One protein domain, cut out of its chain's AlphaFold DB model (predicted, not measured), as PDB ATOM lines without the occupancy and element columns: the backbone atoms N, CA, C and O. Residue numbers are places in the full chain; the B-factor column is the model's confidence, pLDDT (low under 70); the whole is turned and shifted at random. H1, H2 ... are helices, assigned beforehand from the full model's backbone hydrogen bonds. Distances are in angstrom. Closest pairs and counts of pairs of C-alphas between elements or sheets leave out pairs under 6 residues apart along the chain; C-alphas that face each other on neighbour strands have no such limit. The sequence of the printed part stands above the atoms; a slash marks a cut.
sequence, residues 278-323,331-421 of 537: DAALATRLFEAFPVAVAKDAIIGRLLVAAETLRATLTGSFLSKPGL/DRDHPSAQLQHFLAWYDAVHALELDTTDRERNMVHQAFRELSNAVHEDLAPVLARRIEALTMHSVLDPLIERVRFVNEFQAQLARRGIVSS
ATOM      1  N   ASP A 278      57.865 -13.683 -34.968       93.31
ATOM      2  CA  ASP A 278      58.409 -14.946 -35.455       93.31
ATOM      3  C   ASP A 278      57.449 -15.590 -36.464       93.31
ATOM      4  O   ASP A 278      56.352 -16.034 -36.112       93.31
ATOM      5  N   ALA A 279      57.880 -15.677 -37.724       95.56
ATOM      6  CA  ALA A 279      57.115 -16.301 -38.798       95.56
ATOM      7  C   ALA A 279      56.875 -17.809 -38.559       95.56
ATOM      8  O   ALA A 279      55.820 -18.330 -38.920       95.56
ATOM      9  N   ALA A 280      57.779 -18.518 -37.872       95.12
ATOM     10  CA  ALA A 280      57.560 -19.925 -37.526       95.12
ATOM     11  C   ALA A 280      56.476 -20.081 -36.444       95.12
ATOM     12  O   ALA A 280      55.738 -21.073 -36.407       95.12
ATOM     13  N   LEU A 281      56.342 -19.094 -35.555       95.81
ATOM     14  CA  LEU A 281      55.228 -19.029 -34.613       95.81
ATOM     15  C   LEU A 281      53.901 -18.750 -35.330       95.81
ATOM     16  O   LEU A 281      52.888 -19.318 -34.922       95.81
ATOM     17  N   ALA A 282      53.898 -17.943 -36.394       96.38
ATOM     18  CA  ALA A 282      52.703 -17.680 -37.200       96.38
ATOM     19  C   ALA A 282      52.119 -18.952 -37.825       96.38
ATOM     20  O   ALA A 282      50.914 -19.177 -37.702       96.38
ATOM     21  N   THR A 283      52.957 -19.815 -38.408       95.75
ATOM     22  CA  THR A 283      52.527 -21.117 -38.949       95.75
ATOM     23  C   THR A 283      51.830 -21.958 -37.883       95.75
ATOM     24  O   THR A 283      50.668 -22.328 -38.042       95.75
ATOM     25  N   ARG A 284      52.484 -22.156 -36.732       96.62
ATOM     26  CA  ARG A 284      51.914 -22.934 -35.619       96.62
ATOM     27  C   ARG A 284      50.636 -22.313 -35.062       96.62
ATOM     28  O   ARG A 284      49.730 -23.033 -34.636       96.62
ATOM     29  N   LEU A 285      50.567 -20.983 -35.026       97.12
ATOM     30  CA  LEU A 285      49.394 -20.250 -34.571       97.12
ATOM     31  C   LEU A 285      48.209 -20.504 -35.498       97.12
ATOM     32  O   LEU A 285      47.145 -20.864 -34.999       97.12
ATOM     33  N   PHE A 286      48.381 -20.352 -36.813       97.06
ATOM     34  CA  PHE A 286      47.284 -20.511 -37.767       97.06
ATOM     35  C   PHE A 286      46.807 -21.964 -37.870       97.06
ATOM     36  O   PHE A 286      45.604 -22.211 -37.894       97.06
ATOM     37  N   GLU A 287      47.722 -22.935 -37.818       95.88
ATOM     38  CA  GLU A 287      47.372 -24.362 -37.746       95.88
ATOM     39  C   GLU A 287      46.520 -24.688 -36.507       95.88
ATOM     40  O   GLU A 287      45.551 -25.447 -36.575       95.88
ATOM     41  N   ALA A 288      46.853 -24.102 -35.352       96.50
ATOM     42  CA  ALA A 288      46.076 -24.285 -34.128       96.50
ATOM     43  C   ALA A 288      44.752 -23.495 -34.147       96.50
ATOM     44  O   ALA A 288      43.722 -23.971 -33.649       96.50
ATOM     45  N   PHE A 289      44.760 -22.299 -34.734       96.50
ATOM     46  CA  PHE A 289      43.673 -21.326 -34.710       96.50
ATOM     47  C   PHE A 289      43.485 -20.673 -36.097       96.50
ATOM     48  O   PHE A 289      43.902 -19.529 -36.292       96.50
ATOM     49  N   PRO A 290      42.814 -21.349 -37.053       94.50
ATOM     50  CA  PRO A 290      42.558 -20.826 -38.393       94.50
ATOM     51  C   PRO A 290      41.369 -19.855 -38.365       94.50
ATOM     52  O   PRO A 290      40.295 -20.122 -38.900       94.50
ATOM     53  N   VAL A 291      41.539 -18.744 -37.650       92.94
ATOM     54  CA  VAL A 291      40.520 -17.710 -37.429       92.94
ATOM     55  C   VAL A 291      40.924 -16.403 -38.111       92.94
ATOM     56  O   VAL A 291      42.108 -16.151 -38.341       92.94
ATOM     57  N   ALA A 292      39.949 -15.540 -38.413       91.19
ATOM     58  CA  ALA A 292      40.184 -14.307 -39.172       91.19
ATOM     59  C   ALA A 292      41.253 -13.401 -38.536       91.19
ATOM     60  O   ALA A 292      42.130 -12.906 -39.233       91.19
ATOM     61  N   VAL A 293      41.254 -13.249 -37.206       92.56
ATOM     62  CA  VAL A 293      42.249 -12.402 -36.526       92.56
ATOM     63  C   VAL A 293      43.678 -12.936 -36.638       92.56
ATOM     64  O   VAL A 293      44.611 -12.144 -36.739       92.56
ATOM     65  N   ALA A 294      43.856 -14.260 -36.664       95.31
ATOM     66  CA  ALA A 294      45.156 -14.884 -36.879       95.31
ATOM     67  C   ALA A 294      45.658 -14.598 -38.297       95.31
ATOM     68  O   ALA A 294      46.780 -14.130 -38.471       95.31
ATOM     69  N   LYS A 295      44.794 -14.801 -39.298       94.69
ATOM     70  CA  LYS A 295      45.082 -14.471 -40.698       94.69
ATOM     71  C   LYS A 295      45.467 -12.997 -40.864       94.69
ATOM     72  O   LYS A 295      46.536 -12.702 -41.393       94.69
ATOM     73  N   ASP A 296      44.625 -12.088 -40.372       92.81
ATOM     74  CA  ASP A 296      44.841 -10.641 -40.461       92.81
ATOM     75  C   ASP A 296      46.154 -10.223 -39.781       92.81
ATOM     76  O   ASP A 296      46.868  -9.356 -40.284       92.81
ATOM     77  N   ALA A 297      46.487 -10.835 -38.639       94.69
ATOM     78  CA  ALA A 297      47.722 -10.555 -37.916       94.69
ATOM     79  C   ALA A 297      48.962 -10.995 -38.707       94.69
ATOM     80  O   ALA A 297      49.917 -10.227 -38.792       94.69
ATOM     81  N   ILE A 298      48.939 -12.189 -39.308       96.44
ATOM     82  CA  ILE A 298      50.060 -12.736 -40.091       96.44
ATOM     83  C   ILE A 298      50.308 -11.888 -41.341       96.44
ATOM     84  O   ILE A 298      51.438 -11.472 -41.593       96.44
ATOM     85  N   ILE A 299      49.247 -11.557 -42.083       95.25
ATOM     86  CA  ILE A 299      49.348 -10.663 -43.246       95.25
ATOM     87  C   ILE A 299      49.823  -9.278 -42.805       95.25
ATOM     88  O   ILE A 299      50.704  -8.698 -43.431       95.25
ATOM     89  N   GLY A 300      49.293  -8.757 -41.696       93.81
ATOM     90  CA  GLY A 300      49.736  -7.490 -41.126       93.81
ATOM     91  C   GLY A 300      51.236  -7.469 -40.818       93.81
ATOM     92  O   GLY A 300      51.901  -6.500 -41.173       93.81
ATOM     93  N   ARG A 301      51.794  -8.532 -40.217       95.38
ATOM     94  CA  ARG A 301      53.238  -8.628 -39.928       95.38
ATOM     95  C   ARG A 301      54.087  -8.628 -41.193       95.38
ATOM     96  O   ARG A 301      55.100  -7.941 -41.212       95.38
ATOM     97  N   LEU A 302      53.651  -9.308 -42.254       95.88
ATOM     98  CA  LEU A 302      54.319  -9.233 -43.557       95.88
ATOM     99  C   LEU A 302      54.383  -7.787 -44.076       95.88
ATOM    100  O   LEU A 302      55.432  -7.341 -44.537       95.88
ATOM    101  N   LEU A 303      53.278  -7.041 -43.980       94.50
ATOM    102  CA  LEU A 303      53.237  -5.643 -44.421       94.50
ATOM    103  C   LEU A 303      54.121  -4.736 -43.554       94.50
ATOM    104  O   LEU A 303      54.819  -3.882 -44.093       94.50
ATOM    105  N   VAL A 304      54.136  -4.944 -42.234       93.12
ATOM    106  CA  VAL A 304      55.043  -4.224 -41.325       93.12
ATOM    107  C   VAL A 304      56.501  -4.535 -41.663       93.12
ATOM    108  O   VAL A 304      57.291  -3.610 -41.795       93.12
ATOM    109  N   ALA A 305      56.858  -5.804 -41.877       94.38
ATOM    110  CA  ALA A 305      58.212  -6.195 -42.272       94.38
ATOM    111  C   ALA A 305      58.633  -5.540 -43.600       94.38
ATOM    112  O   ALA A 305      59.776  -5.105 -43.743       94.38
ATOM    113  N   ALA A 306      57.703  -5.401 -44.551       94.25
ATOM    114  CA  ALA A 306      57.945  -4.680 -45.796       94.25
ATOM    115  C   ALA A 306      58.181  -3.176 -45.575       94.25
ATOM    116  O   ALA A 306      59.123  -2.611 -46.134       94.25
ATOM    117  N   GLU A 307      57.358  -2.517 -44.747       91.75
ATOM    118  CA  GLU A 307      57.553  -1.107 -44.388       91.75
ATOM    119  C   GLU A 307      58.895  -0.883 -43.682       91.75
ATOM    120  O   GLU A 307      59.614   0.055 -44.035       91.75
ATOM    121  N   THR A 308      59.255  -1.756 -42.737       91.12
ATOM    122  CA  THR A 308      60.527  -1.699 -42.007       91.12
ATOM    123  C   THR A 308      61.704  -1.845 -42.962       91.12
ATOM    124  O   THR A 308      62.562  -0.968 -42.994       91.12
ATOM    125  N   LEU A 309      61.715  -2.873 -43.819       92.94
ATOM    126  CA  LEU A 309      62.771  -3.057 -44.816       92.94
ATOM    127  C   LEU A 309      62.913  -1.826 -45.723       92.94
ATOM    128  O   LEU A 309      64.020  -1.340 -45.947       92.94
ATOM    129  N   ARG A 310      61.800  -1.271 -46.210       91.19
ATOM    130  CA  ARG A 310      61.811  -0.057 -47.040       91.19
ATOM    131  C   ARG A 310      62.386   1.150 -46.291       91.19
ATOM    132  O   ARG A 310      63.177   1.911 -46.863       91.19
ATOM    133  N   ALA A 311      61.999   1.342 -45.032       87.88
ATOM    134  CA  ALA A 311      62.521   2.411 -44.189       87.88
ATOM    135  C   ALA A 311      64.031   2.245 -43.964       87.88
ATOM    136  O   ALA A 311      64.783   3.203 -44.157       87.88
ATOM    137  N   THR A 312      64.488   1.024 -43.679       89.00
ATOM    138  CA  THR A 312      65.904   0.685 -43.509       89.00
ATOM    139  C   THR A 312      66.709   0.913 -44.789       89.00
ATOM    140  O   THR A 312      67.801   1.478 -44.722       89.00
ATOM    141  N   LEU A 313      66.182   0.562 -45.968       88.00
ATOM    142  CA  LEU A 313      66.834   0.849 -47.255       88.00
ATOM    143  C   LEU A 313      67.001   2.353 -47.484       88.00
ATOM    144  O   LEU A 313      68.067   2.817 -47.901       88.00
ATOM    145  N   THR A 314      65.967   3.125 -47.151       83.00
ATOM    146  CA  THR A 314      65.990   4.585 -47.280       83.00
ATOM    147  C   THR A 314      66.991   5.214 -46.308       83.00
ATOM    148  O   THR A 314      67.801   6.053 -46.706       83.00
ATOM    149  N   GLY A 315      66.977   4.783 -45.045       79.88
ATOM    150  CA  GLY A 315      67.852   5.296 -43.990       79.88
ATOM    151  C   GLY A 315      69.318   4.880 -44.140       79.88
ATOM    152  O   GLY A 315      70.204   5.700 -43.906       79.88
ATOM    153  N   SER A 316      69.588   3.651 -44.584       76.31
ATOM    154  CA  SER A 316      70.944   3.078 -44.625       76.31
ATOM    155  C   SER A 316      71.624   3.265 -45.978       76.31
ATOM    156  O   SER A 316      72.785   3.671 -46.064       76.31
ATOM    157  N   PHE A 317      70.920   2.973 -47.073       74.31
ATOM    158  CA  PHE A 317      71.530   2.939 -48.402       74.31
ATOM    159  C   PHE A 317      71.311   4.225 -49.202       74.31
ATOM    160  O   PHE A 317      72.218   4.635 -49.934       74.31
ATOM    161  N   LEU A 318      70.178   4.907 -49.031       69.50
ATOM    162  CA  LEU A 318      69.869   6.138 -49.772       69.50
ATOM    163  C   LEU A 318      70.279   7.431 -49.046       69.50
ATOM    164  O   LEU A 318      70.344   8.488 -49.679       69.50
ATOM    165  N   SER A 319      70.617   7.373 -47.756       67.38
ATOM    166  CA  SER A 319      71.123   8.532 -47.013       67.38
ATOM    167  C   SER A 319      72.496   9.007 -47.527       67.38
ATOM    168  O   SER A 319      73.277   8.260 -48.136       67.38
ATOM    169  N   LYS A 320      72.781  10.308 -47.346       57.19
ATOM    170  CA  LYS A 320      74.018  10.937 -47.839       57.19
ATOM    171  C   LYS A 320      75.254  10.288 -47.189       57.19
ATOM    172  O   LYS A 320      75.266  10.117 -45.969       57.19
ATOM    173  N   PRO A 321      76.312   9.989 -47.967       47.34
ATOM    174  CA  PRO A 321      77.568   9.493 -47.414       47.34
ATOM    175  C   PRO A 321      78.159  10.566 -46.486       47.34
ATOM    176  O   PRO A 321      78.439  11.676 -46.930       47.34
ATOM    177  N   GLY A 322      78.273  10.252 -45.193       42.78
ATOM    178  CA  GLY A 322      78.804  11.152 -44.159       42.78
ATOM    179  C   GLY A 322      77.924  11.329 -42.917       42.78
ATOM    180  O   GLY A 322      78.386  11.913 -41.946       42.78
ATOM    181  N   LEU A 323      76.683  10.826 -42.926       38.78
ATOM    182  CA  LEU A 323      75.758  10.897 -41.778       38.78
ATOM    183  C   LEU A 323      75.506   9.552 -41.087       38.78
ATOM    184  O   LEU A 323      74.774   9.501 -40.104       38.78
ATOM    185  N   ASP A 331      72.640  -5.967 -35.661       65.56
ATOM    186  CA  ASP A 331      72.620  -6.840 -36.850       65.56
ATOM    187  C   ASP A 331      71.189  -7.022 -37.391       65.56
ATOM    188  O   ASP A 331      70.976  -7.248 -38.585       65.56
ATOM    189  N   ARG A 332      70.189  -6.880 -36.512       69.25
ATOM    190  CA  ARG A 332      68.760  -6.907 -36.840       69.25
ATOM    191  C   ARG A 332      68.310  -5.759 -37.738       69.25
ATOM    192  O   ARG A 332      67.423  -5.971 -38.555       69.25
ATOM    193  N   ASP A 333      68.916  -4.586 -37.639       77.56
ATOM    194  CA  ASP A 333      68.566  -3.403 -38.432       77.56
ATOM    195  C   ASP A 333      69.314  -3.353 -39.773       77.56
ATOM    196  O   ASP A 333      69.119  -2.435 -40.570       77.56
ATOM    197  N   HIS A 334      70.137  -4.359 -40.079       84.88
ATOM    198  CA  HIS A 334      70.820  -4.457 -41.362       84.88
ATOM    199  C   HIS A 334      69.838  -4.819 -42.504       84.88
ATOM    200  O   HIS A 334      69.036  -5.749 -42.355       84.88
ATOM    201  N   PRO A 335      69.919  -4.183 -43.696       89.00
ATOM    202  CA  PRO A 335      69.022  -4.459 -44.825       89.00
ATOM    203  C   PRO A 335      68.900  -5.938 -45.216       89.00
ATOM    204  O   PRO A 335      67.790  -6.410 -45.447       89.00
ATOM    205  N   SER A 336      70.004  -6.696 -45.256       89.12
ATOM    206  CA  SER A 336      69.941  -8.143 -45.542       89.12
ATOM    207  C   SER A 336      69.198  -8.927 -44.454       89.12
ATOM    208  O   SER A 336      68.438  -9.832 -44.785       89.12
ATOM    209  N   ALA A 337      69.353  -8.578 -43.171       91.00
ATOM    210  CA  ALA A 337      68.619  -9.241 -42.090       91.00
ATOM    211  C   ALA A 337      67.114  -8.943 -42.187       91.00
ATOM    212  O   ALA A 337      66.294  -9.859 -42.113       91.00
ATOM    213  N   GLN A 338      66.758  -7.687 -42.466       92.62
ATOM    214  CA  GLN A 338      65.377  -7.262 -42.713       92.62
ATOM    215  C   GLN A 338      64.774  -7.921 -43.964       92.62
ATOM    216  O   GLN A 338      63.602  -8.294 -43.960       92.62
ATOM    217  N   LEU A 339      65.569  -8.143 -45.017       94.12
ATOM    218  CA  LEU A 339      65.144  -8.905 -46.192       94.12
ATOM    219  C   LEU A 339      64.827 -10.357 -45.833       94.12
ATOM    220  O   LEU A 339      63.763 -10.847 -46.200       94.12
ATOM    221  N   GLN A 340      65.707 -11.040 -45.098       94.31
ATOM    222  CA  GLN A 340      65.448 -12.415 -44.661       94.31
ATOM    223  C   GLN A 340      64.212 -12.495 -43.756       94.31
ATOM    224  O   GLN A 340      63.393 -13.398 -43.909       94.31
ATOM    225  N   HIS A 341      64.035 -11.518 -42.865       95.00
ATOM    226  CA  HIS A 341      62.861 -11.420 -42.008       95.00
ATOM    227  C   HIS A 341      61.558 -11.238 -42.811       95.00
ATOM    228  O   HIS A 341      60.595 -11.980 -42.611       95.00
ATOM    229  N   PHE A 342      61.538 -10.313 -43.776       95.62
ATOM    230  CA  PHE A 342      60.412 -10.124 -44.696       95.62
ATOM    231  C   PHE A 342      60.096 -11.397 -45.496       95.62
ATOM    232  O   PHE A 342      58.936 -11.804 -45.585       95.62
ATOM    233  N   LEU A 343      61.121 -12.055 -46.045       95.25
ATOM    234  CA  LEU A 343      60.954 -13.285 -46.821       95.25
ATOM    235  C   LEU A 343      60.418 -14.438 -45.965       95.25
ATOM    236  O   LEU A 343      59.582 -15.194 -46.446       95.25
ATOM    237  N   ALA A 344      60.826 -14.547 -44.698       96.12
ATOM    238  CA  ALA A 344      60.288 -15.553 -43.784       96.12
ATOM    239  C   ALA A 344      58.776 -15.372 -43.560       96.12
ATOM    240  O   ALA A 344      58.022 -16.346 -43.581       96.12
ATOM    241  N   TRP A 345      58.312 -14.129 -43.400       96.94
ATOM    242  CA  TRP A 345      56.881 -13.823 -43.313       96.94
ATOM    243  C   TRP A 345      56.136 -14.107 -44.616       96.94
ATOM    244  O   TRP A 345      55.011 -14.604 -44.584       96.94
ATOM    245  N   TYR A 346      56.755 -13.814 -45.758       94.81
ATOM    246  CA  TYR A 346      56.177 -14.107 -47.066       94.81
ATOM    247  C   TYR A 346      56.004 -15.611 -47.284       94.81
ATOM    248  O   TYR A 346      54.919 -16.066 -47.651       94.81
ATOM    249  N   ASP A 347      57.050 -16.381 -46.987       94.75
ATOM    250  CA  ASP A 347      57.035 -17.835 -47.091       94.75
ATOM    251  C   ASP A 347      55.960 -18.427 -46.165       94.75
ATOM    252  O   ASP A 347      55.228 -19.325 -46.575       94.75
ATOM    253  N   ALA A 348      55.784 -17.877 -44.955       95.81
ATOM    254  CA  ALA A 348      54.708 -18.279 -44.050       95.81
ATOM    255  C   ALA A 348      53.307 -17.960 -44.606       95.81
ATOM    256  O   ALA A 348      52.421 -18.809 -44.538       95.81
ATOM    257  N   VAL A 349      53.093 -16.767 -45.177       95.38
ATOM    258  CA  VAL A 349      51.806 -16.373 -45.786       95.38
ATOM    259  C   VAL A 349      51.417 -17.309 -46.928       95.38
ATOM    260  O   VAL A 349      50.268 -17.749 -46.979       95.38
ATOM    261  N   HIS A 350      52.362 -17.644 -47.807       91.94
ATOM    262  CA  HIS A 350      52.100 -18.539 -48.931       91.94
ATOM    263  C   HIS A 350      51.994 -20.006 -48.535       91.94
ATOM    264  O   HIS A 350      51.112 -20.693 -49.039       91.94
ATOM    265  N   ALA A 351      52.830 -20.493 -47.611       93.50
ATOM    266  CA  ALA A 351      52.735 -21.870 -47.121       93.50
ATOM    267  C   ALA A 351      51.378 -22.156 -46.455       93.50
ATOM    268  O   ALA A 351      50.895 -23.283 -46.486       93.50
ATOM    269  N   LEU A 352      50.767 -21.128 -45.862       94.38
ATOM    270  CA  LEU A 352      49.446 -21.184 -45.239       94.38
ATOM    271  C   LEU A 352      48.295 -20.796 -46.190       94.38
ATOM    272  O   LEU A 352      47.148 -20.746 -45.747       94.38
ATOM    273  N   GLU A 353      48.585 -20.476 -47.456       93.44
ATOM    274  CA  GLU A 353      47.606 -20.055 -48.474       93.44
ATOM    275  C   GLU A 353      46.714 -18.869 -48.030       93.44
ATOM    276  O   GLU A 353      45.510 -18.794 -48.314       93.44
ATOM    277  N   LEU A 354      47.289 -17.904 -47.303       90.56
ATOM    278  CA  LEU A 354      46.522 -16.789 -46.727       90.56
ATOM    279  C   LEU A 354      46.168 -15.696 -47.750       90.56
ATOM    280  O   LEU A 354      45.267 -14.891 -47.503       90.56
ATOM    281  N   ASP A 355      46.819 -15.680 -48.910       86.00
ATOM    282  CA  ASP A 355      46.651 -14.709 -49.997       86.00
ATOM    283  C   ASP A 355      45.702 -15.193 -51.118       86.00
ATOM    284  O   ASP A 355      45.728 -14.730 -52.260       86.00
ATOM    285  N   THR A 356      44.809 -16.126 -50.792       82.88
ATOM    286  CA  THR A 356      43.841 -16.729 -51.730       82.88
ATOM    287  C   THR A 356      42.756 -15.768 -52.216       82.88
ATOM    288  O   THR A 356      42.213 -15.932 -53.309       82.88
ATOM    289  N   THR A 357      42.451 -14.752 -51.419       86.88
ATOM    290  CA  THR A 357      41.424 -13.738 -51.671       86.88
ATOM    291  C   THR A 357      42.009 -12.542 -52.427       86.88
ATOM    292  O   THR A 357      43.150 -12.157 -52.178       86.88
ATOM    293  N   ASP A 358      41.227 -11.913 -53.316       86.88
ATOM    294  CA  ASP A 358      41.685 -10.765 -54.118       86.88
ATOM    295  C   ASP A 358      42.197  -9.611 -53.252       86.88
ATOM    296  O   ASP A 358      43.176  -8.954 -53.603       86.88
ATOM    297  N   ARG A 359      41.567  -9.365 -52.099       89.06
ATOM    298  CA  ARG A 359      41.986  -8.301 -51.180       89.06
ATOM    299  C   ARG A 359      43.382  -8.575 -50.620       89.06
ATOM    300  O   ARG A 359      44.261  -7.724 -50.732       89.06
ATOM    301  N   GLU A 360      43.580  -9.742 -50.025       87.81
ATOM    302  CA  GLU A 360      44.833 -10.160 -49.405       87.81
ATOM    303  C   GLU A 360      45.946 -10.255 -50.446       87.81
ATOM    304  O   GLU A 360      47.026  -9.703 -50.237       87.81
ATOM    305  N   ARG A 361      45.653 -10.840 -51.612       88.38
ATOM    306  CA  ARG A 361      46.582 -10.894 -52.743       88.38
ATOM    307  C   ARG A 361      47.015  -9.499 -53.180       88.38
ATOM    308  O   ARG A 361      48.205  -9.257 -53.363       88.38
ATOM    309  N   ASN A 362      46.077  -8.559 -53.298       89.62
ATOM    310  CA  ASN A 362      46.390  -7.176 -53.656       89.62
ATOM    311  C   ASN A 362      47.262  -6.485 -52.601       89.62
ATOM    312  O   ASN A 362      48.170  -5.746 -52.974       89.62
ATOM    313  N   MET A 363      47.032  -6.733 -51.307       90.12
ATOM    314  CA  MET A 363      47.859  -6.186 -50.223       90.12
ATOM    315  C   MET A 363      49.296  -6.723 -50.285       90.12
ATOM    316  O   MET A 363      50.242  -5.936 -50.264       90.12
ATOM    317  N   VAL A 364      49.461  -8.042 -50.429       90.62
ATOM    318  CA  VAL A 364      50.780  -8.686 -50.561       90.62
ATOM    319  C   VAL A 364      51.495  -8.187 -51.819       90.62
ATOM    320  O   VAL A 364      52.627  -7.713 -51.742       90.62
ATOM    321  N   HIS A 365      50.822  -8.203 -52.972       88.81
ATOM    322  CA  HIS A 365      51.385  -7.712 -54.231       88.81
ATOM    323  C   HIS A 365      51.778  -6.234 -54.168       88.81
ATOM    324  O   HIS A 365      52.803  -5.853 -54.732       88.81
ATOM    325  N   GLN A 366      50.988  -5.395 -53.496       90.25
ATOM    326  CA  GLN A 366      51.311  -3.981 -53.332       90.25
ATOM    327  C   GLN A 366      52.576  -3.794 -52.486       90.25
ATOM    328  O   GLN A 366      53.451  -3.035 -52.896       90.25
ATOM    329  N   ALA A 367      52.725  -4.526 -51.377       89.88
ATOM    330  CA  ALA A 367      53.944  -4.480 -50.567       89.88
ATOM    331  C   ALA A 367      55.188  -4.903 -51.367       89.88
ATOM    332  O   ALA A 367      56.212  -4.220 -51.331       89.88
ATOM    333  N   PHE A 368      55.083  -5.972 -52.167       88.56
ATOM    334  CA  PHE A 368      56.162  -6.384 -53.073       88.56
ATOM    335  C   PHE A 368      56.478  -5.340 -54.130       88.56
ATOM    336  O   PHE A 368      57.648  -5.085 -54.402       88.56
ATOM    337  N   ARG A 369      55.456  -4.733 -54.734       87.94
ATOM    338  CA  ARG A 369      55.643  -3.688 -55.738       87.94
ATOM    339  C   ARG A 369      56.382  -2.495 -55.145       87.94
ATOM    340  O   ARG A 369      57.318  -2.002 -55.759       87.94
ATOM    341  N   GLU A 370      55.994  -2.051 -53.955       89.31
ATOM    342  CA  GLU A 370      56.652  -0.933 -53.279       89.31
ATOM    343  C   GLU A 370      58.107  -1.239 -52.919       89.31
ATOM    344  O   GLU A 370      58.977  -0.404 -53.163       89.31
ATOM    345  N   LEU A 371      58.390  -2.439 -52.403       90.88
ATOM    346  CA  LEU A 371      59.761  -2.885 -52.142       90.88
ATOM    347  C   LEU A 371      60.581  -3.013 -53.426       90.88
ATOM    348  O   LEU A 371      61.715  -2.547 -53.484       90.88
ATOM    349  N   SER A 372      60.003  -3.608 -54.468       89.62
ATOM    350  CA  SER A 372      60.655  -3.748 -55.767       89.62
ATOM    351  C   SER A 372      60.986  -2.387 -56.364       89.62
ATOM    352  O   SER A 372      62.091  -2.211 -56.862       89.62
ATOM    353  N   ASN A 373      60.081  -1.411 -56.267       89.06
ATOM    354  CA  ASN A 373      60.340  -0.045 -56.715       89.06
ATOM    355  C   ASN A 373      61.462   0.604 -55.888       89.06
ATOM    356  O   ASN A 373      62.385   1.172 -56.461       89.06
ATOM    357  N   ALA A 374      61.453   0.447 -54.560       89.50
ATOM    358  CA  ALA A 374      62.519   0.975 -53.705       89.50
ATOM    359  C   ALA A 374      63.906   0.400 -54.061       89.50
ATOM    360  O   ALA A 374      64.921   1.089 -53.964       89.50
ATOM    361  N   VAL A 375      63.975  -0.858 -54.504       90.81
ATOM    362  CA  VAL A 375      65.235  -1.483 -54.927       90.81
ATOM    363  C   VAL A 375      65.614  -1.104 -56.363       90.81
ATOM    364  O   VAL A 375      66.749  -0.697 -56.603       90.81
ATOM    365  N   HIS A 376      64.697  -1.230 -57.318       88.94
ATOM    366  CA  HIS A 376      65.001  -1.112 -58.748       88.94
ATOM    367  C   HIS A 376      64.927   0.317 -59.288       88.94
ATOM    368  O   HIS A 376      65.716   0.665 -60.160       88.94
ATOM    369  N   GLU A 377      64.013   1.140 -58.778       88.19
ATOM    370  CA  GLU A 377      63.800   2.514 -59.255       88.19
ATOM    371  C   GLU A 377      64.543   3.540 -58.391       88.19
ATOM    372  O   GLU A 377      65.026   4.548 -58.909       88.19
ATOM    373  N   ASP A 378      64.706   3.268 -57.091       88.44
ATOM    374  CA  ASP A 378      65.377   4.205 -56.184       88.44
ATOM    375  C   ASP A 378      66.841   3.810 -55.923       88.44
ATOM    376  O   ASP A 378      67.757   4.603 -56.156       88.44
ATOM    377  N   LEU A 379      67.101   2.585 -55.452       89.44
ATOM    378  CA  LEU A 379      68.444   2.168 -55.037       89.44
ATOM    379  C   LEU A 379      69.383   1.869 -56.212       89.44
ATOM    380  O   LEU A 379      70.456   2.471 -56.293       89.44
ATOM    381  N   ALA A 380      69.016   0.958 -57.115       90.25
ATOM    382  CA  ALA A 380      69.893   0.522 -58.202       90.25
ATOM    383  C   ALA A 380      70.394   1.689 -59.082       90.25
ATOM    384  O   ALA A 380      71.602   1.755 -59.317       90.25
ATOM    385  N   PRO A 381      69.567   2.685 -59.474       89.88
ATOM    386  CA  PRO A 381      70.040   3.822 -60.266       89.88
ATOM    387  C   PRO A 381      70.997   4.738 -59.495       89.88
ATOM    388  O   PRO A 381      71.928   5.299 -60.076       89.88
ATOM    389  N   VAL A 382      70.812   4.885 -58.177       89.56
ATOM    390  CA  VAL A 382      71.755   5.622 -57.319       89.56
ATOM    391  C   VAL A 382      73.094   4.893 -57.243       89.56
ATOM    392  O   VAL A 382      74.140   5.544 -57.275       89.56
ATOM    393  N   LEU A 383      73.083   3.562 -57.162       90.62
ATOM    394  CA  LEU A 383      74.304   2.756 -57.167       90.62
ATOM    395  C   LEU A 383      74.998   2.788 -58.531       90.62
ATOM    396  O   LEU A 383      76.209   2.984 -58.555       90.62
ATOM    397  N   ALA A 384      74.259   2.703 -59.640       90.50
ATOM    398  CA  ALA A 384      74.803   2.826 -60.994       90.50
ATOM    399  C   ALA A 384      75.548   4.159 -61.182       90.50
ATOM    400  O   ALA A 384      76.723   4.169 -61.532       90.50
ATOM    401  N   ARG A 385      74.946   5.291 -60.781       90.12
ATOM    402  CA  ARG A 385      75.633   6.601 -60.812       90.12
ATOM    403  C   ARG A 385      76.892   6.646 -59.943       90.12
ATOM    404  O   ARG A 385      77.851   7.340 -60.271       90.12
ATOM    405  N   ARG A 386      76.900   5.946 -58.803       89.56
ATOM    406  CA  ARG A 386      78.098   5.842 -57.951       89.56
ATOM    407  C   ARG A 386      79.174   4.976 -58.595       89.56
ATOM    408  O   ARG A 386      80.344   5.304 -58.438       89.56
ATOM    409  N   ILE A 387      78.781   3.920 -59.309       92.25
ATOM    410  CA  ILE A 387      79.678   3.082 -60.107       92.25
ATOM    411  C   ILE A 387      80.309   3.924 -61.218       92.25
ATOM    412  O   ILE A 387      81.530   3.972 -61.307       92.25
ATOM    413  N   GLU A 388      79.515   4.672 -61.987       91.06
ATOM    414  CA  GLU A 388      80.001   5.589 -63.034       91.06
ATOM    415  C   GLU A 388      80.980   6.650 -62.490       91.06
ATOM    416  O   GLU A 388      81.923   7.051 -63.170       91.06
ATOM    417  N   ALA A 389      80.798   7.084 -61.239       90.25
ATOM    418  CA  ALA A 389      81.676   8.043 -60.568       90.25
ATOM    419  C   ALA A 389      82.925   7.414 -59.916       90.25
ATOM    420  O   ALA A 389      83.702   8.132 -59.278       90.25
ATOM    421  N   LEU A 390      83.131   6.096 -60.032       91.62
ATOM    422  CA  LEU A 390      84.284   5.429 -59.430       91.62
ATOM    423  C   LEU A 390      85.603   5.937 -60.008       91.62
ATOM    424  O   LEU A 390      85.782   6.088 -61.218       91.62
ATOM    425  N   THR A 391      86.558   6.120 -59.105       88.88
ATOM    426  CA  THR A 391      87.949   6.452 -59.405       88.88
ATOM    427  C   THR A 391      88.868   5.448 -58.714       88.88
ATOM    428  O   THR A 391      88.444   4.700 -57.835       88.88
ATOM    429  N   MET A 392      90.156   5.462 -59.057       83.81
ATOM    430  CA  MET A 392      91.168   4.614 -58.409       83.81
ATOM    431  C   MET A 392      91.349   4.876 -56.899       83.81
ATOM    432  O   MET A 392      91.964   4.063 -56.217       83.81
ATOM    433  N   HIS A 393      90.813   5.984 -56.376       84.25
ATOM    434  CA  HIS A 393      90.897   6.371 -54.961       84.25
ATOM    435  C   HIS A 393      89.573   6.185 -54.201       84.25
ATOM    436  O   HIS A 393      89.445   6.614 -53.055       84.25
ATOM    437  N   SER A 394      88.560   5.598 -54.840       84.31
ATOM    438  CA  SER A 394      87.242   5.406 -54.237       84.31
ATOM    439  C   SER A 394      87.253   4.295 -53.180       84.31
ATOM    440  O   SER A 394      87.878   3.255 -53.363       84.31
ATOM    441  N   VAL A 395      86.499   4.488 -52.093       84.50
ATOM    442  CA  VAL A 395      86.250   3.449 -51.079       84.50
ATOM    443  C   VAL A 395      85.121   2.535 -51.561       84.50
ATOM    444  O   VAL A 395      84.004   3.003 -51.784       84.50
ATOM    445  N   LEU A 396      85.407   1.239 -51.723       86.88
ATOM    446  CA  LEU A 396      84.502   0.293 -52.391       86.88
ATOM    447  C   LEU A 396      83.631  -0.538 -51.445       86.88
ATOM    448  O   LEU A 396      82.555  -0.958 -51.863       86.88
ATOM    449  N   ASP A 397      84.040  -0.749 -50.189       84.75
ATOM    450  CA  ASP A 397      83.333  -1.648 -49.257       84.75
ATOM    451  C   ASP A 397      81.826  -1.319 -49.121       84.75
ATOM    452  O   ASP A 397      81.006  -2.211 -49.369       84.75
ATOM    453  N   PRO A 398      81.408  -0.053 -48.886       84.19
ATOM    454  CA  PRO A 398      79.986   0.286 -48.799       84.19
ATOM    455  C   PRO A 398      79.231   0.119 -50.123       84.19
ATOM    456  O   PRO A 398      78.019  -0.074 -50.126       84.19
ATOM    457  N   LEU A 399      79.912   0.248 -51.267       87.62
ATOM    458  CA  LEU A 399      79.292   0.064 -52.579       87.62
ATOM    459  C   LEU A 399      79.075  -1.424 -52.870       87.62
ATOM    460  O   LEU A 399      77.991  -1.802 -53.307       87.62
ATOM    461  N   ILE A 400      80.076  -2.258 -52.582       90.00
ATOM    462  CA  ILE A 400      80.021  -3.713 -52.761       90.00
ATOM    463  C   ILE A 400      78.902  -4.318 -51.916       90.00
ATOM    464  O   ILE A 400      78.134  -5.131 -52.420       90.00
ATOM    465  N   GLU A 401      78.778  -3.910 -50.653       89.38
ATOM    466  CA  GLU A 401      77.702  -4.366 -49.766       89.38
ATOM    467  C   GLU A 401      76.311  -4.078 -50.358       89.38
ATOM    468  O   GLU A 401      75.449  -4.956 -50.413       89.38
ATOM    469  N   ARG A 402      76.113  -2.871 -50.896       90.25
ATOM    470  CA  ARG A 402      74.833  -2.436 -51.476       90.25
ATOM    471  C   ARG A 402      74.517  -3.130 -52.800       90.25
ATOM    472  O   ARG A 402      73.376  -3.522 -53.024       90.25
ATOM    473  N   VAL A 403      75.515  -3.311 -53.665       92.19
ATOM    474  CA  VAL A 403      75.371  -4.076 -54.917       92.19
ATOM    475  C   VAL A 403      75.057  -5.541 -54.608       92.19
ATOM    476  O   VAL A 403      74.158  -6.125 -55.216       92.19
ATOM    477  N   ARG A 404      75.729  -6.122 -53.604       92.12
ATOM    478  CA  ARG A 404      75.450  -7.477 -53.120       92.12
ATOM    479  C   ARG A 404      74.015  -7.609 -52.628       92.12
ATOM    480  O   ARG A 404      73.364  -8.577 -53.002       92.12
ATOM    481  N   PHE A 405      73.517  -6.644 -51.858       92.69
ATOM    482  CA  PHE A 405      72.126  -6.639 -51.408       92.69
ATOM    483  C   PHE A 405      71.134  -6.653 -52.581       92.69
ATOM    484  O   PHE A 405      70.208  -7.458 -52.581       92.69
ATOM    485  N   VAL A 406      71.327  -5.811 -53.606       92.81
ATOM    486  CA  VAL A 406      70.441  -5.785 -54.789       92.81
ATOM    487  C   VAL A 406      70.443  -7.141 -55.504       92.81
ATOM    488  O   VAL A 406      69.383  -7.664 -55.847       92.81
ATOM    489  N   ASN A 407      71.617  -7.752 -55.674       92.38
ATOM    490  CA  ASN A 407      71.738  -9.083 -56.271       92.38
ATOM    491  C   ASN A 407      71.086 -10.175 -55.412       92.38
ATOM    492  O   ASN A 407      70.415 -11.060 -55.945       92.38
ATOM    493  N   GLU A 408      71.261 -10.118 -54.089       92.31
ATOM    494  CA  GLU A 408      70.612 -11.025 -53.141       92.31
ATOM    495  C   GLU A 408      69.089 -10.902 -53.243       92.31
ATOM    496  O   GLU A 408      68.409 -11.912 -53.413       92.31
ATOM    497  N   PHE A 409      68.562  -9.676 -53.225       92.56
ATOM    498  CA  PHE A 409      67.139  -9.390 -53.377       92.56
ATOM    499  C   PHE A 409      66.573 -10.039 -54.643       92.56
ATOM    500  O   PHE A 409      65.622 -10.817 -54.572       92.56
ATOM    501  N   GLN A 410      67.208  -9.816 -55.795       90.38
ATOM    502  CA  GLN A 410      66.769 -10.415 -57.054       90.38
ATOM    503  C   GLN A 410      66.859 -11.940 -57.066       90.38
ATOM    504  O   GLN A 410      65.933 -12.609 -57.527       90.38
ATOM    505  N   ALA A 411      67.947 -12.509 -56.541       90.56
ATOM    506  CA  ALA A 411      68.105 -13.956 -56.455       90.56
ATOM    507  C   ALA A 411      67.007 -14.588 -55.585       90.56
ATOM    508  O   ALA A 411      66.482 -15.651 -55.922       90.56
ATOM    509  N   GLN A 412      66.629 -13.932 -54.485       91.75
ATOM    510  CA  GLN A 412      65.568 -14.397 -53.594       91.75
ATOM    511  C   GLN A 412      64.176 -14.302 -54.228       91.75
ATOM    512  O   GLN A 412      63.369 -15.213 -54.023       91.75
ATOM    513  N   LEU A 413      63.905 -13.258 -55.023       88.62
ATOM    514  CA  LEU A 413      62.671 -13.149 -55.812       88.62
ATOM    515  C   LEU A 413      62.595 -14.241 -56.887       88.62
ATOM    516  O   LEU A 413      61.585 -14.937 -56.994       88.62
ATOM    517  N   ALA A 414      63.685 -14.452 -57.632       88.06
ATOM    518  CA  ALA A 414      63.755 -15.458 -58.689       88.06
ATOM    519  C   ALA A 414      63.534 -16.882 -58.152       88.06
ATOM    520  O   ALA A 414      62.786 -17.656 -58.748       88.06
ATOM    521  N   ARG A 415      64.115 -17.217 -56.989       90.12
ATOM    522  CA  ARG A 415      63.897 -18.512 -56.309       90.12
ATOM    523  C   ARG A 415      62.432 -18.775 -55.958       90.12
ATOM    524  O   ARG A 415      62.038 -19.932 -55.881       90.12
ATOM    525  N   ARG A 416      61.646 -17.718 -55.753       88.25
ATOM    526  CA  ARG A 416      60.217 -17.779 -55.410       88.25
ATOM    527  C   ARG A 416      59.306 -17.633 -56.632       88.25
ATOM    528  O   ARG A 416      58.095 -17.548 -56.480       88.25
ATOM    529  N   GLY A 417      59.871 -17.591 -57.843       85.50
ATOM    530  CA  GLY A 417      59.108 -17.418 -59.081       85.50
ATOM    531  C   GLY A 417      58.480 -16.029 -59.238       85.50
ATOM    532  O   GLY A 417      57.617 -15.842 -60.094       85.50
ATOM    533  N   ILE A 418      58.902 -15.049 -58.434       82.88
ATOM    534  CA  ILE A 418      58.399 -13.678 -58.505       82.88
ATOM    535  C   ILE A 418      59.135 -12.971 -59.638       82.88
ATOM    536  O   ILE A 418      60.365 -12.878 -59.640       82.88
ATOM    537  N   VAL A 419      58.385 -12.469 -60.618       74.94
ATOM    538  CA  VAL A 419      58.954 -11.765 -61.770       74.94
ATOM    539  C   VAL A 419      59.585 -10.452 -61.297       74.94
ATOM    540  O   VAL A 419      58.886  -9.492 -60.982       74.94
ATOM    541  N   SER A 420      60.917 -10.414 -61.255       68.12
ATOM    542  CA  SER A 420      61.696  -9.194 -61.033       68.12
ATOM    543  C   SER A 420      61.809  -8.407 -62.338       68.12
ATOM    544  O   SER A 420      62.096  -8.972 -63.397       68.12
ATOM    545  N   SER A 421      61.608  -7.093 -62.274       59.16
ATOM    546  CA  SER A 421      61.769  -6.190 -63.411       59.16
ATOM    547  C   SER A 421      63.251  -6.041 -63.782       59.16
ATOM    548  O   SER A 421      63.949  -5.182 -63.260       59.16
TER     549      SER A 421
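AT A GLANCE: This is residues 278 to 323 and 331 to 421 of the 537 residues of an uncharacterized protein of Azospirillum brasilense (UniProt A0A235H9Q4). This is a long up-and-down helical bundle: the two longest helices, H4 and H2, stand side by side and run the same way, and three shorter ones, H3, H1 and H5, run back against them, staggered along the length. H3 packs on H2, H1 lies at one end of the bundle, and H5 folds back along H4 toward the other end, where the turn of residues 388 to 393 sticks out. The printed part has 137 residues, with five named helices in the order H1, H2, H3, H4, H5 and no named strand; the class is all helix. It is only just compact, close to loose, with a radius of gyration of the C-alphas of 16.9 A, and a rod in outline, spanning 59 by 29 by 22 A.

HOW THE PARTS SIT: H4, residues 358 to 388, touches H2, residues 292 to 317, at a shallow tilt of 10 degrees, the same way; their closest C-alphas, of Leu 371 and Arg 310, are 6.2 A apart. H3, residues 335 to 351, touches H2 at a shallow tilt of 22 degrees, opposite ways, closest at the C-alphas of Phe 342 and Ala 305, 5.1 A. H3 and H4 are only just apart, at 8.4 A. H5, residues 397 to 415, forms a helical hairpin with H4: residues 399 to 406 touch residues 375 to 386, with the C-alphas of Val 406 and Val 375 closest at 6.8 A, at a shallow tilt of 34 degrees, only just short of steep. H5 and H3 only just touch, with 3 pairs of C-alphas within 8 A, the closest being Phe 405 and Ser 336 at 6.4 A. H1, residues 279 to 288, forms a helical hairpin with H2, touching its residues 294 to 298 alone; the closest C-alphas, of Phe 286 and Ala 294, are 6.1 A apart. H1 also touches H3, at its residues 344 to 348 alone, and is apart from H4 and H5. Every O i to N i+4 pair is within hydrogen-bond range in H1, H2, H3 and H5, and 23 of 27 are in H4.

IN THESE COORDINATES: H4 is 42.6 A from first to last C-alpha, H2 36.9 A, H5 26.7 A, H3 24.0 A and H1 14.4 A. H1 begins at C-alpha 279, (57.115, -16.301, -38.798). H4 begins at C-alpha 358, (41.685, -10.765, -54.118), and H5 ends at C-alpha 415, (63.897, -18.512, -56.309).

THE WHOLE: The C-alphas farthest apart, of Val 291 and Met 392, are 59.2 A apart. Residues 324 to 330, in the link from H2 to H3, are not printed, and C-alphas 323 and 331 stand 18.7 A apart across this cut. The link from H1 to H2 is tight, and those from H3 to H4 and from H4 to H5 are short. The mean pLDDT of the printed part is 88.3; residues 318 to 323, 331 to 332 and 420 to 421 are under 70.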